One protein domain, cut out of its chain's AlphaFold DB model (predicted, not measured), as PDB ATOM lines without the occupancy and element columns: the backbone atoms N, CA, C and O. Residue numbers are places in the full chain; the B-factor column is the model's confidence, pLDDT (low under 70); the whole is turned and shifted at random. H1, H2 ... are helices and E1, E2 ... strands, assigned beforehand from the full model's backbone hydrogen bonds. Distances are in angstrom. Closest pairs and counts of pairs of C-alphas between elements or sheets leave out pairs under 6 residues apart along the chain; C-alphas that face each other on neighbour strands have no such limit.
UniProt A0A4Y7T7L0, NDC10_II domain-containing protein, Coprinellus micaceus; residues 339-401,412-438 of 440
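What this domain is: This is residues 339 to 401 and 412 to 438 of the 440 residues of the protein "NDC10_II domain-containing protein" of Coprinellus micaceus (UniProt A0A4Y7T7L0). A two-stranded antiparallel hairpin, E1 and E2, has the long helix H1 packed on it, mainly on E2; H4 and then H3, roughly end to end, extend the body away from H1. The printed part has 90 residues, with named elements in the order H1, H2, E1, E2, H3, H4, class mixed. It is compact, radius of gyration of the C-alphas 13.9 A, spanning 47 by 29 by 23 A.

Where its parts are: E1 is residues 383 to 389, 17.6 A; E2, 392 to 398, 17.8 A. H1, 357 to 370, 20.1 A, begins at C-alpha 357 (-18.651, 34.580, -13.054). H2 is 376 to 380, H3 413 to 421. H4, 430 to 437, ends at C-alpha 437 (-35.851, 15.570, -14.463).

How they stand to each other: In the hairpin E1 and E2, N 385 and O 396 are 2.8 A apart, within hydrogen-bond range. The closest C-alphas of H1 and E2, Ala 366 and Glu 394, are 6.6 A apart. H1 and H2 are near each other, with 5 pairs of C-alphas within 10 A. H3 and H4 touch, closest C-alphas Phe 420 and Ile 430, 4.7 A, at a shallow tilt of 20 degrees, the same way. In H1, H2, H3 and H4 every O i to N i+4 pair is within hydrogen-bond range.

The domain as a whole: The farthest C-alphas, Pro 357 and Ser 412, are 47.5 A apart. Residues 402 to 411 are cut out, with 18.2 A from C-alpha 401 to C-alpha 412. Of the links printed whole, none is long. No printed residue is under 70 in pLDDT.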
ATOM      1  N   ILE A 339     -14.573  22.532 -16.146       92.38
ATOM      2  CA  ILE A 339     -14.010  21.723 -15.056       92.38
ATOM      3  C   ILE A 339     -15.022  21.699 -13.913       92.38
ATOM      4  O   ILE A 339     -15.425  22.757 -13.421       92.38
ATOM      5  N   SER A 340     -15.453  20.506 -13.509       93.69
ATOM      6  CA  SER A 340     -16.369  20.343 -12.381       93.69
ATOM      7  C   SER A 340     -15.682  20.598 -11.040       93.69
ATOM      8  O   SER A 340     -14.455  20.623 -10.934       93.69
ATOM      9  N   GLY A 341     -16.471  20.744  -9.972       88.25
ATOM     10  CA  GLY A 341     -15.943  20.872  -8.612       88.25
ATOM     11  C   GLY A 341     -15.184  19.629  -8.131       88.25
ATOM     12  O   GLY A 341     -14.377  19.738  -7.210       88.25
ATOM     13  N   ASN A 342     -15.399  18.475  -8.773       90.62
ATOM     14  CA  ASN A 342     -14.686  17.228  -8.494       90.62
ATOM     15  C   ASN A 342     -13.437  17.031  -9.375       90.62
ATOM     16  O   ASN A 342     -12.722  16.047  -9.201       90.62
ATOM     17  N   GLY A 343     -13.149  17.963 -10.292       93.00
ATOM     18  CA  GLY A 343     -11.966  17.928 -11.155       93.00
ATOM     19  C   GLY A 343     -12.133  17.134 -12.453       93.00
ATOM     20  O   GLY A 343     -11.144  16.949 -13.160       93.00
ATOM     21  N   ASN A 344     -13.348  16.690 -12.798       95.00
ATOM     22  CA  ASN A 344     -13.599  16.109 -14.116       95.00
ATOM     23  C   ASN A 344     -13.658  17.215 -15.168       95.00
ATOM     24  O   ASN A 344     -14.138  18.323 -14.913       95.00
ATOM     25  N   ILE A 345     -13.163  16.892 -16.355       94.75
ATOM     26  CA  ILE A 345     -13.060  17.817 -17.475       94.75
ATOM     27  C   ILE A 345     -14.106  17.421 -18.513       94.75
ATOM     28  O   ILE A 345     -14.134  16.280 -18.970       94.75
ATOM     29  N   TYR A 346     -14.942  18.379 -18.893       95.38
ATOM     30  CA  TYR A 346     -15.986  18.226 -19.895       95.38
ATOM     31  C   TYR A 346     -15.744  19.159 -21.079       95.38
ATOM     32  O   TYR A 346     -15.233  20.277 -20.933       95.38
ATOM     33  N   SER A 347     -16.143  18.695 -22.262       94.44
ATOM     34  CA  SER A 347     -16.167  19.518 -23.470       94.44
ATOM     35  C   SER A 347     -17.185  20.652 -23.324       94.44
ATOM     36  O   SER A 347     -18.202  20.500 -22.645       94.44
ATOM     37  N   GLN A 348     -16.957  21.773 -24.015       91.12
ATOM     38  CA  GLN A 348     -17.967  22.833 -24.132       91.12
ATOM     39  C   GLN A 348     -19.253  22.365 -24.804       91.12
ATOM     40  O   GLN A 348     -20.310  22.938 -24.564       91.12
ATOM     41  N   GLN A 349     -19.158  21.322 -25.632       91.50
ATOM     42  CA  GLN A 349     -20.316  20.703 -26.266       91.50
ATOM     43  C   GLN A 349     -21.188  19.974 -25.236       91.50
ATOM     44  O   GLN A 349     -22.405  19.967 -25.358       91.50
ATOM     45  N   THR A 350     -20.574  19.408 -24.192       94.94
ATOM     46  CA  THR A 350     -21.283  18.768 -23.079       94.94
ATOM     47  C   THR A 350     -21.942  19.822 -22.186       94.94
ATOM     48  O   THR A 350     -23.139  19.752 -21.937       94.94
ATOM     49  N   PHE A 351     -21.170  20.812 -21.719       96.62
ATOM     50  CA  PHE A 351     -21.655  21.874 -20.832       96.62
ATOM     51  C   PHE A 351     -21.194  23.251 -21.308       96.62
ATOM     52  O   PHE A 351     -20.027  23.625 -21.148       96.62
ATOM     53  N   LEU A 352     -22.132  24.053 -21.815       95.50
ATOM     54  CA  LEU A 352     -21.840  25.412 -22.261       95.50
ATOM     55  C   LEU A 352     -21.834  26.399 -21.081       95.50
ATOM     56  O   LEU A 352     -22.876  26.862 -20.605       95.50
ATOM     57  N   LEU A 353     -20.641  26.727 -20.585       95.50
ATOM     58  CA  LEU A 353     -20.489  27.641 -19.454       95.50
ATOM     59  C   LEU A 353     -20.676  29.109 -19.857       95.50
ATOM     60  O   LEU A 353     -20.176  29.573 -20.878       95.50
ATOM     61  N   SER A 354     -21.349  29.869 -18.994       94.81
ATOM     62  CA  SER A 354     -21.517  31.311 -19.141       94.81
ATOM     63  C   SER A 354     -20.205  32.059 -18.887       94.81
ATOM     64  O   SER A 354     -19.426  31.705 -17.998       94.81
ATOM     65  N   SER A 355     -20.000  33.167 -19.600       94.62
ATOM     66  CA  SER A 355     -18.902  34.106 -19.333       94.62
ATOM     67  C   SER A 355     -19.093  34.900 -18.034       94.62
ATOM     68  O   SER A 355     -18.137  35.489 -17.532       94.62
ATOM     69  N   GLN A 356     -20.313  34.944 -17.481       96.06
ATOM     70  CA  GLN A 356     -20.591  35.640 -16.224       96.06
ATOM     71  C   GLN A 356     -20.118  34.800 -15.025       96.06
ATOM     72  O   GLN A 356     -20.538  33.648 -14.899       96.06
ATOM     73  N   PRO A 357     -19.293  35.355 -14.117       94.38
ATOM     74  CA  PRO A 357     -18.651  34.580 -13.054       94.38
ATOM     75  C   PRO A 357     -19.650  33.960 -12.069       94.38
ATOM     76  O   PRO A 357     -19.489  32.798 -11.695       94.38
ATOM     77  N   ASP A 358     -20.709  34.687 -11.705       94.56
ATOM     78  CA  ASP A 358     -21.713  34.210 -10.745       94.56
ATOM     79  C   ASP A 358     -22.528  33.039 -11.317       94.56
ATOM     80  O   ASP A 358     -22.687  31.998 -10.675       94.56
ATOM     81  N   THR A 359     -22.977  33.169 -12.568       95.06
ATOM     82  CA  THR A 359     -23.691  32.106 -13.290       95.06
ATOM     83  C   THR A 359     -22.791  30.895 -13.512       95.06
ATOM     84  O   THR A 359     -23.217  29.763 -13.290       95.06
ATOM     85  N   ARG A 360     -21.522  31.119 -13.873       95.56
ATOM     86  CA  ARG A 360     -20.537  30.051 -14.068       95.56
ATOM     87  C   ARG A 360     -20.293  29.253 -12.788       95.56
ATOM     88  O   ARG A 360     -20.209  28.029 -12.842       95.56
ATOM     89  N   ALA A 361     -20.211  29.916 -11.635       94.44
ATOM     90  CA  ALA A 361     -20.052  29.236 -10.350       94.44
ATOM     91  C   ALA A 361     -21.260  28.337 -10.020       94.44
ATOM     92  O   ALA A 361     -21.081  27.207  -9.560       94.44
ATOM     93  N   LEU A 362     -22.484  28.803 -10.303       96.44
ATOM     94  CA  LEU A 362     -23.703  27.998 -10.149       96.44
ATOM     95  C   LEU A 362     -23.723  26.801 -11.104       96.44
ATOM     96  O   LEU A 362     -24.026  25.688 -10.677       96.44
ATOM     97  N   GLN A 363     -23.339  27.010 -12.362       97.06
ATOM     98  CA  GLN A 363     -23.239  25.959 -13.370       97.06
ATOM     99  C   GLN A 363     -22.249  24.859 -12.963       97.06
ATOM    100  O   GLN A 363     -22.603  23.684 -13.002       97.06
ATOM    101  N   ILE A 364     -21.041  25.217 -12.509       96.44
ATOM    102  CA  ILE A 364     -20.016  24.256 -12.052       96.44
ATOM    103  C   ILE A 364     -20.504  23.464 -10.833       96.44
ATOM    104  O   ILE A 364     -20.293  22.248 -10.735       96.44
ATOM    105  N   ARG A 365     -21.198  24.131  -9.906       96.62
ATOM    106  CA  ARG A 365     -21.814  23.460  -8.759       96.62
ATOM    107  C   ARG A 365     -22.878  22.456  -9.206       96.62
ATOM    108  O   ARG A 365     -22.875  21.339  -8.703       96.62
ATOM    109  N   ALA A 366     -23.735  22.827 -10.153       96.38
ATOM    110  CA  ALA A 366     -24.771  21.943 -10.677       96.38
ATOM    111  C   ALA A 366     -24.188  20.734 -11.437       96.38
ATOM    112  O   ALA A 366     -24.692  19.627 -11.274       96.38
ATOM    113  N   ILE A 367     -23.080  20.897 -12.176       97.25
ATOM    114  CA  ILE A 367     -22.344  19.758 -12.772       97.25
ATOM    115  C   ILE A 367     -21.900  18.792 -11.669       97.25
ATOM    116  O   ILE A 367     -22.108  17.587 -11.766       97.25
ATOM    117  N   SER A 368     -21.356  19.327 -10.574       96.56
ATOM    118  CA  SER A 368     -20.900  18.515  -9.437       96.56
ATOM    119  C   SER A 368     -22.049  17.782  -8.729       96.56
ATOM    120  O   SER A 368     -21.830  16.760  -8.084       96.56
ATOM    121  N   GLU A 369     -23.275  18.306  -8.811       96.19
ATOM    122  CA  GLU A 369     -24.479  17.637  -8.312       96.19
ATOM    123  C   GLU A 369     -24.920  16.500  -9.245       96.19
ATOM    124  O   GLU A 369     -25.269  15.433  -8.744       96.19
ATOM    125  N   LEU A 370     -24.814  16.669 -10.569       96.50
ATOM    126  CA  LEU A 370     -25.057  15.588 -11.535       96.50
ATOM    127  C   LEU A 370     -24.067  14.431 -11.372       96.50
ATOM    128  O   LEU A 370     -24.474  13.274 -11.397       96.50
ATOM    129  N   GLU A 371     -22.791  14.722 -11.125       97.06
ATOM    130  CA  GLU A 371     -21.750  13.708 -10.888       97.06
ATOM    131  C   GLU A 371     -21.988  12.852  -9.633       97.06
ATOM    132  O   GLU A 371     -21.397  11.786  -9.488       97.06
ATOM    133  N   ARG A 372     -22.841  13.299  -8.700       96.38
ATOM    134  CA  ARG A 372     -23.240  12.470  -7.548       96.38
ATOM    135  C   ARG A 372     -24.239  11.387  -7.926       96.38
ATOM    136  O   ARG A 372     -24.374  10.419  -7.182       96.38
ATOM    137  N   VAL A 373     -24.970  11.592  -9.017       96.06
ATOM    138  CA  VAL A 373     -26.036  10.700  -9.479       96.06
ATOM    139  C   VAL A 373     -25.553   9.853 -10.654       96.06
ATOM    140  O   VAL A 373     -25.894   8.676 -10.731       96.06
ATOM    141  N   PHE A 374     -24.732  10.423 -11.535       96.19
ATOM    142  CA  PHE A 374     -24.314   9.798 -12.785       96.19
ATOM    143  C   PHE A 374     -22.801   9.697 -12.914       96.19
ATOM    144  O   PHE A 374     -22.052  10.573 -12.484       96.19
ATOM    145  N   GLU A 375     -22.352   8.639 -13.588       95.75
ATOM    146  CA  GLU A 375     -20.940   8.462 -13.899       95.75
ATOM    147  C   GLU A 375     -20.439   9.552 -14.865       95.75
ATOM    148  O   GLU A 375     -21.129   9.875 -15.839       95.75
ATOM    149  N   PRO A 376     -19.214  10.082 -14.678       95.31
ATOM    150  CA  PRO A 376     -18.658  11.118 -15.550       95.31
ATOM    151  C   PRO A 376     -18.618  10.731 -17.031       95.31
ATOM    152  O   PRO A 376     -18.849  11.580 -17.889       95.31
ATOM    153  N   LEU A 377     -18.381   9.447 -17.330       94.94
ATOM    154  CA  LEU A 377     -18.405   8.919 -18.698       94.94
ATOM    155  C   LEU A 377     -19.797   8.995 -19.328       94.94
ATOM    156  O   LEU A 377     -19.919   9.231 -20.524       94.94
ATOM    157  N   LYS A 378     -20.857   8.827 -18.539       94.69
ATOM    158  CA  LYS A 378     -22.229   8.984 -19.024       94.69
ATOM    159  C   LYS A 378     -22.523  10.454 -19.311       94.69
ATOM    160  O   LYS A 378     -23.064  10.788 -20.359       94.69
ATOM    161  N   LEU A 379     -22.080  11.349 -18.427       96.00
ATOM    162  CA  LEU A 379     -22.226  12.791 -18.622       96.00
ATOM    163  C   LEU A 379     -21.509  13.283 -19.887       96.00
ATOM    164  O   LEU A 379     -22.090  14.066 -20.621       96.00
ATOM    165  N   CYS A 380     -20.298  12.806 -20.195       95.31
ATOM    166  CA  CYS A 380     -19.551  13.311 -21.354       95.31
ATOM    167  C   CYS A 380     -20.136  12.920 -22.725       95.31
ATOM    168  O   CYS A 380     -19.827  13.590 -23.709       95.31
ATOM    169  N   HIS A 381     -20.983  11.887 -22.794       93.69
ATOM    170  CA  HIS A 381     -21.648  11.450 -24.031       93.69
ATOM    171  C   HIS A 381     -22.965  12.180 -24.316       93.69
ATOM    172  O   HIS A 381     -23.567  11.958 -25.363       93.69
ATOM    173  N   ASN A 382     -23.427  13.029 -23.398       94.44
ATOM    174  CA  ASN A 382     -24.676  13.765 -23.548       94.44
ATOM    175  C   ASN A 382     -24.393  15.270 -23.589       94.44
ATOM    176  O   ASN A 382     -23.427  15.755 -23.001       94.44
ATOM    177  N   THR A 383     -25.230  16.012 -24.298       95.25
ATOM    178  CA  THR A 383     -25.193  17.475 -24.340       95.25
ATOM    179  C   THR A 383     -26.208  18.021 -23.344       95.25
ATOM    180  O   THR A 383     -27.228  17.385 -23.080       95.25
ATOM    181  N   PHE A 384     -25.920  19.168 -22.732       96.44
ATOM    182  CA  PHE A 384     -26.798  19.765 -21.730       96.44
ATOM    183  C   PHE A 384     -27.026  21.250 -21.986       96.44
ATOM    184  O   PHE A 384     -26.103  22.002 -22.306       96.44
ATOM    185  N   GLU A 385     -28.253  21.689 -21.731       96.44
ATOM    186  CA  GLU A 385     -28.646  23.091 -21.723       96.44
ATOM    187  C   GLU A 385     -28.881  23.605 -20.297       96.44
ATOM    188  O   GLU A 385     -29.347  22.891 -19.405       96.44
ATOM    189  N   TRP A 386     -28.522  24.867 -20.058       96.88
ATOM    190  CA  TRP A 386     -28.691  25.520 -18.762       96.88
ATOM    191  C   TRP A 386     -29.998  26.312 -18.732       96.88
ATOM    192  O   TRP A 386     -30.088  27.385 -19.333       96.88
ATOM    193  N   VAL A 387     -31.005  25.809 -18.014       96.00
ATOM    194  CA  VAL A 387     -32.376  26.347 -18.064       96.00
ATOM    195  C   VAL A 387     -32.882  26.708 -16.671       96.00
ATOM    196  O   VAL A 387     -32.611  26.030 -15.681       96.00
ATOM    197  N   CYS A 388     -33.658  27.792 -16.583       93.50
ATOM    198  CA  CYS A 388     -34.388  28.157 -15.372       93.50
ATOM    199  C   CYS A 388     -35.779  27.517 -15.391       93.50
ATOM    200  O   CYS A 388     -36.702  28.031 -16.027       93.50
ATOM    201  N   SER A 389     -35.954  26.410 -14.673       87.06
ATOM    202  CA  SER A 389     -37.238  25.726 -14.561       87.06
ATOM    203  C   SER A 389     -37.848  25.933 -13.176       87.06
ATOM    204  O   SER A 389     -37.252  25.622 -12.144       87.06
ATOM    205  N   LYS A 390     -39.066  26.493 -13.131       87.50
ATOM    206  CA  LYS A 390     -39.808  26.780 -11.884       87.50
ATOM    207  C   LYS A 390     -39.000  27.618 -10.872       87.50
ATOM    208  O   LYS A 390     -39.091  27.404  -9.665       87.50
ATOM    209  N   GLY A 391     -38.205  28.568 -11.370       90.69
ATOM    210  CA  GLY A 391     -37.387  29.463 -10.546       90.69
ATOM    211  C   GLY A 391     -36.099  28.840  -9.999       90.69
ATOM    212  O   GLY A 391     -35.449  29.454  -9.155       90.69
ATOM    213  N   ARG A 392     -35.719  27.639 -10.456       92.12
ATOM    214  CA  ARG A 392     -34.421  27.019 -10.163       92.12
ATOM    215  C   ARG A 392     -33.653  26.800 -11.459       92.12
ATOM    216  O   ARG A 392     -34.236  26.380 -12.452       92.12
ATOM    217  N   TRP A 393     -32.361  27.093 -11.431       94.75
ATOM    218  CA  TRP A 393     -31.471  26.829 -12.554       94.75
ATOM    219  C   TRP A 393     -30.917  25.412 -12.458       94.75
ATOM    220  O   TRP A 393     -30.405  25.032 -11.404       94.75
ATOM    221  N   GLU A 394     -31.040  24.646 -13.535       95.94
ATOM    222  CA  GLU A 394     -30.573  23.263 -13.616       95.94
ATOM    223  C   GLU A 394     -30.046  22.938 -15.022       95.94
ATOM    224  O   GLU A 394     -30.363  23.628 -15.994       95.94
ATOM    225  N   TRP A 395     -29.207  21.903 -15.111       96.75
ATOM    226  CA  TRP A 395     -28.755  21.333 -16.380       96.75
ATOM    227  C   TRP A 395     -29.779  20.308 -16.859       96.75
ATOM    228  O   TRP A 395     -30.079  19.360 -16.126       96.75
ATOM    229  N   LEU A 396     -30.294  20.492 -18.073       95.62
ATOM    230  CA  LEU A 396     -31.197  19.557 -18.740       95.62
ATOM    231  C   LEU A 396     -30.466  18.887 -19.906       95.62
ATOM    232  O   LEU A 396     -29.837  19.600 -20.687       95.62
ATOM    233  N   PRO A 397     -30.492  17.549 -20.019       95.00
ATOM    234  CA  PRO A 397     -29.930  16.870 -21.177       95.00
ATOM    235  C   PRO A 397     -30.720  17.233 -22.439       95.00
ATOM    236  O   PRO A 397     -31.949  17.254 -22.418       95.00
ATOM    237  N   VAL A 398     -30.007  17.508 -23.527       92.94
ATOM    238  CA  VAL A 398     -30.581  17.779 -24.847       92.94
ATOM    239  C   VAL A 398     -30.628  16.465 -25.626       92.94
ATOM    240  O   VAL A 398     -29.640  15.734 -25.694       92.94
ATOM    241  N   PHE A 399     -31.792  16.158 -26.199       85.31
ATOM    242  CA  PHE A 399     -32.007  14.969 -27.022       85.31
ATOM    243  C   PHE A 399     -32.270  15.391 -28.459       85.31
ATOM    244  O   PHE A 399     -33.412  15.650 -28.833       85.31
ATOM    245  N   ASP A 400     -31.207  15.452 -29.256       74.12
ATOM    246  CA  ASP A 400     -31.326  15.832 -30.665       74.12
ATOM    247  C   ASP A 400     -31.948  14.702 -31.506       74.12
ATOM    248  O   ASP A 400     -32.640  14.958 -32.489       74.12
ATOM    249  N   GLU A 401     -31.770  13.439 -31.097       72.69
ATOM    250  CA  GLU A 401     -32.328  12.280 -31.794       72.69
ATOM    251  C   GLU A 401     -32.797  11.195 -30.816       72.69
ATOM    252  O   GLU A 401     -32.081  10.798 -29.896       72.69
ATOM    253  N   SER A 412     -36.984  -4.045 -31.478       90.19
ATOM    254  CA  SER A 412     -37.591  -5.162 -30.761       90.19
ATOM    255  C   SER A 412     -38.061  -4.737 -29.365       90.19
ATOM    256  O   SER A 412     -37.537  -3.802 -28.762       90.19
ATOM    257  N   VAL A 413     -39.028  -5.467 -28.797       88.19
ATOM    258  CA  VAL A 413     -39.530  -5.207 -27.429       88.19
ATOM    259  C   VAL A 413     -38.403  -5.270 -26.390       88.19
ATOM    260  O   VAL A 413     -38.410  -4.512 -25.425       88.19
ATOM    261  N   ALA A 414     -37.422  -6.152 -26.593       88.94
ATOM    262  CA  ALA A 414     -36.270  -6.272 -25.705       88.94
ATOM    263  C   ALA A 414     -35.355  -5.038 -25.770       88.94
ATOM    264  O   ALA A 414     -34.860  -4.602 -24.736       88.94
ATOM    265  N   GLU A 415     -35.162  -4.460 -26.958       88.06
ATOM    266  CA  GLU A 415     -34.380  -3.229 -27.141       88.06
ATOM    267  C   GLU A 415     -35.098  -2.021 -26.542       88.06
ATOM    268  O   GLU A 415     -34.482  -1.277 -25.790       88.06
ATOM    269  N   LEU A 416     -36.411  -1.889 -26.757       87.25
ATOM    270  CA  LEU A 416     -37.210  -0.834 -26.121       87.25
ATOM    271  C   LEU A 416     -37.168  -0.928 -24.592       87.25
ATOM    272  O   LEU A 416     -37.046   0.076 -23.894       87.25
ATOM    273  N   TRP A 417     -37.254  -2.145 -24.049       88.62
ATOM    274  CA  TRP A 417     -37.153  -2.348 -22.606       88.62
ATOM    275  C   TRP A 417     -35.759  -2.004 -22.074       88.62
ATOM    276  O   TRP A 417     -35.632  -1.423 -20.995       88.62
ATOM    277  N   LYS A 418     -34.716  -2.327 -22.842       91.38
ATOM    278  CA  LYS A 418     -33.336  -1.984 -22.509       91.38
ATOM    279  C   LYS A 418     -33.104  -0.476 -22.545       91.38
ATOM    280  O   LYS A 418     -32.537   0.059 -21.601       91.38
ATOM    281  N   GLU A 419     -33.599   0.224 -23.558       90.69
ATOM    282  CA  GLU A 419     -33.576   1.689 -23.617       90.69
ATOM    283  C   GLU A 419     -34.289   2.309 -22.413       90.69
ATOM    284  O   GLU A 419     -33.765   3.213 -21.762       90.69
ATOM    285  N   PHE A 420     -35.456   1.767 -22.059       90.12
ATOM    286  CA  PHE A 420     -36.233   2.267 -20.936       90.12
ATOM    287  C   PHE A 420     -35.513   2.106 -19.590       90.12
ATOM    288  O   PHE A 420     -35.596   3.010 -18.758       90.12
ATOM    289  N   LYS A 421     -34.824   0.975 -19.372       93.06
ATOM    290  CA  LYS A 421     -34.200   0.612 -18.085       93.06
ATOM    291  C   LYS A 421     -32.725   0.972 -17.950       93.06
ATOM    292  O   LYS A 421     -32.299   1.398 -16.885       93.06
ATOM    293  N   GLU A 422     -31.941   0.749 -18.995       90.94
ATOM    294  CA  GLU A 422     -30.476   0.838 -18.968       90.94
ATOM    295  C   GLU A 422     -29.954   1.993 -19.834       90.94
ATOM    296  O   GLU A 422     -28.883   2.539 -19.563       90.94
ATOM    297  N   GLY A 423     -30.726   2.392 -20.850       90.31
ATOM    298  CA  GLY A 423     -30.287   3.311 -21.894       90.31
ATOM    299  C   GLY A 423     -29.442   2.597 -22.955       90.31
ATOM    300  O   GLY A 423     -29.177   1.394 -22.884       90.31
ATOM    301  N   HIS A 424     -29.014   3.342 -23.971       88.12
ATOM    302  CA  HIS A 424     -28.166   2.833 -25.053       88.12
ATOM    303  C   HIS A 424     -26.917   3.698 -25.211       88.12
ATOM    304  O   HIS A 424     -27.006   4.914 -25.172       88.12
ATOM    305  N   GLY A 425     -25.743   3.083 -25.398       85.75
ATOM    306  CA  GLY A 425     -24.526   3.804 -25.806       85.75
ATOM    307  C   GLY A 425     -24.088   4.941 -24.874       85.75
ATOM    308  O   GLY A 425     -23.636   5.963 -25.365       85.75
ATOM    309  N   PHE A 426     -24.226   4.772 -23.552       89.81
ATOM    310  CA  PHE A 426     -23.978   5.816 -22.538       89.81
ATOM    311  C   PHE A 426     -24.971   6.995 -22.551       89.81
ATOM    312  O   PHE A 426     -24.772   7.975 -21.834       89.81
ATOM    313  N   HIS A 427     -26.086   6.889 -23.272       90.75
ATOM    314  CA  HIS A 427     -27.229   7.778 -23.082       90.75
ATOM    315  C   HIS A 427     -28.021   7.406 -21.825       90.75
ATOM    316  O   HIS A 427     -27.952   6.279 -21.321       90.75
ATOM    317  N   PHE A 428     -28.757   8.377 -21.292       93.19
ATOM    318  CA  PHE A 428     -29.664   8.141 -20.174       93.19
ATOM    319  C   PHE A 428     -30.816   7.227 -20.576       93.19
ATOM    320  O   PHE A 428     -31.366   7.342 -21.669       93.19
ATOM    321  N   SER A 429     -31.189   6.333 -19.668       93.31
ATOM    322  CA  SER A 429     -32.429   5.579 -19.785       93.31
ATOM    323  C   SER A 429     -33.631   6.492 -19.559       93.31
ATOM    324  O   SER A 429     -33.554   7.495 -18.842       93.31
ATOM    325  N   ILE A 430     -34.777   6.110 -20.118       90.00
ATOM    326  CA  ILE A 430     -36.037   6.838 -19.909       90.00
ATOM    327  C   ILE A 430     -36.397   6.873 -18.414       90.00
ATOM    328  O   ILE A 430     -36.905   7.877 -17.912       90.00
ATOM    329  N   GLU A 431     -36.111   5.802 -17.671       92.81
ATOM    330  CA  GLU A 431     -36.339   5.751 -16.228       92.81
ATOM    331  C   GLU A 431     -35.466   6.756 -15.462       92.81
ATOM    332  O   GLU A 431     -35.993   7.516 -14.648       92.81
ATOM    333  N   GLU A 432     -34.164   6.834 -15.749       93.69
ATOM    334  CA  GLU A 432     -33.268   7.824 -15.129       93.69
ATOM    335  C   GLU A 432     -33.698   9.260 -15.439       93.69
ATOM    336  O   GLU A 432     -33.652  10.126 -14.555       93.69
ATOM    337  N   LEU A 433     -34.157   9.500 -16.672       91.69
ATOM    338  CA  LEU A 433     -34.661  10.803 -17.088       91.69
ATOM    339  C   LEU A 433     -35.907  11.204 -16.301       91.69
ATOM    340  O   LEU A 433     -36.008  12.324 -15.791       91.69
ATOM    341  N   ASN A 434     -36.829  10.261 -16.130       88.69
ATOM    342  CA  ASN A 434     -38.045  10.461 -15.355       88.69
ATOM    343  C   ASN A 434     -37.760  10.683 -13.870       88.69
ATOM    344  O   ASN A 434     -38.373  11.553 -13.254       88.69
ATOM    345  N   VAL A 435     -36.826   9.935 -13.287       92.44
ATOM    346  CA  VAL A 435     -36.481  10.068 -11.865       92.44
ATOM    347  C   VAL A 435     -35.811  11.411 -11.581       92.44
ATOM    348  O   VAL A 435     -36.111  12.043 -10.567       92.44
ATOM    349  N   THR A 436     -34.930  11.862 -12.473       91.19
ATOM    350  CA  THR A 436     -34.068  13.021 -12.200       91.19
ATOM    351  C   THR A 436     -34.689  14.334 -12.669       91.19
ATOM    352  O   THR A 436     -34.668  15.320 -11.933       91.19
ATOM    353  N   TRP A 437     -35.308  14.349 -13.853       90.19
ATOM    354  CA  TRP A 437     -35.851  15.570 -14.463       90.19
ATOM    355  C   TRP A 437     -37.379  15.562 -14.627       90.19
ATOM    356  O   TRP A 437     -37.967  16.605 -14.926       90.19
ATOM    357  N   ALA A 438     -38.046  14.448 -14.302       81.94
ATOM    358  CA  ALA A 438     -39.504  14.287 -14.350       81.94
ATOM    359  C   ALA A 438     -40.117  14.469 -15.752       81.94
ATOM    360  O   ALA A 438     -41.105  15.192 -15.890       81.94
TER     361      ALA A 438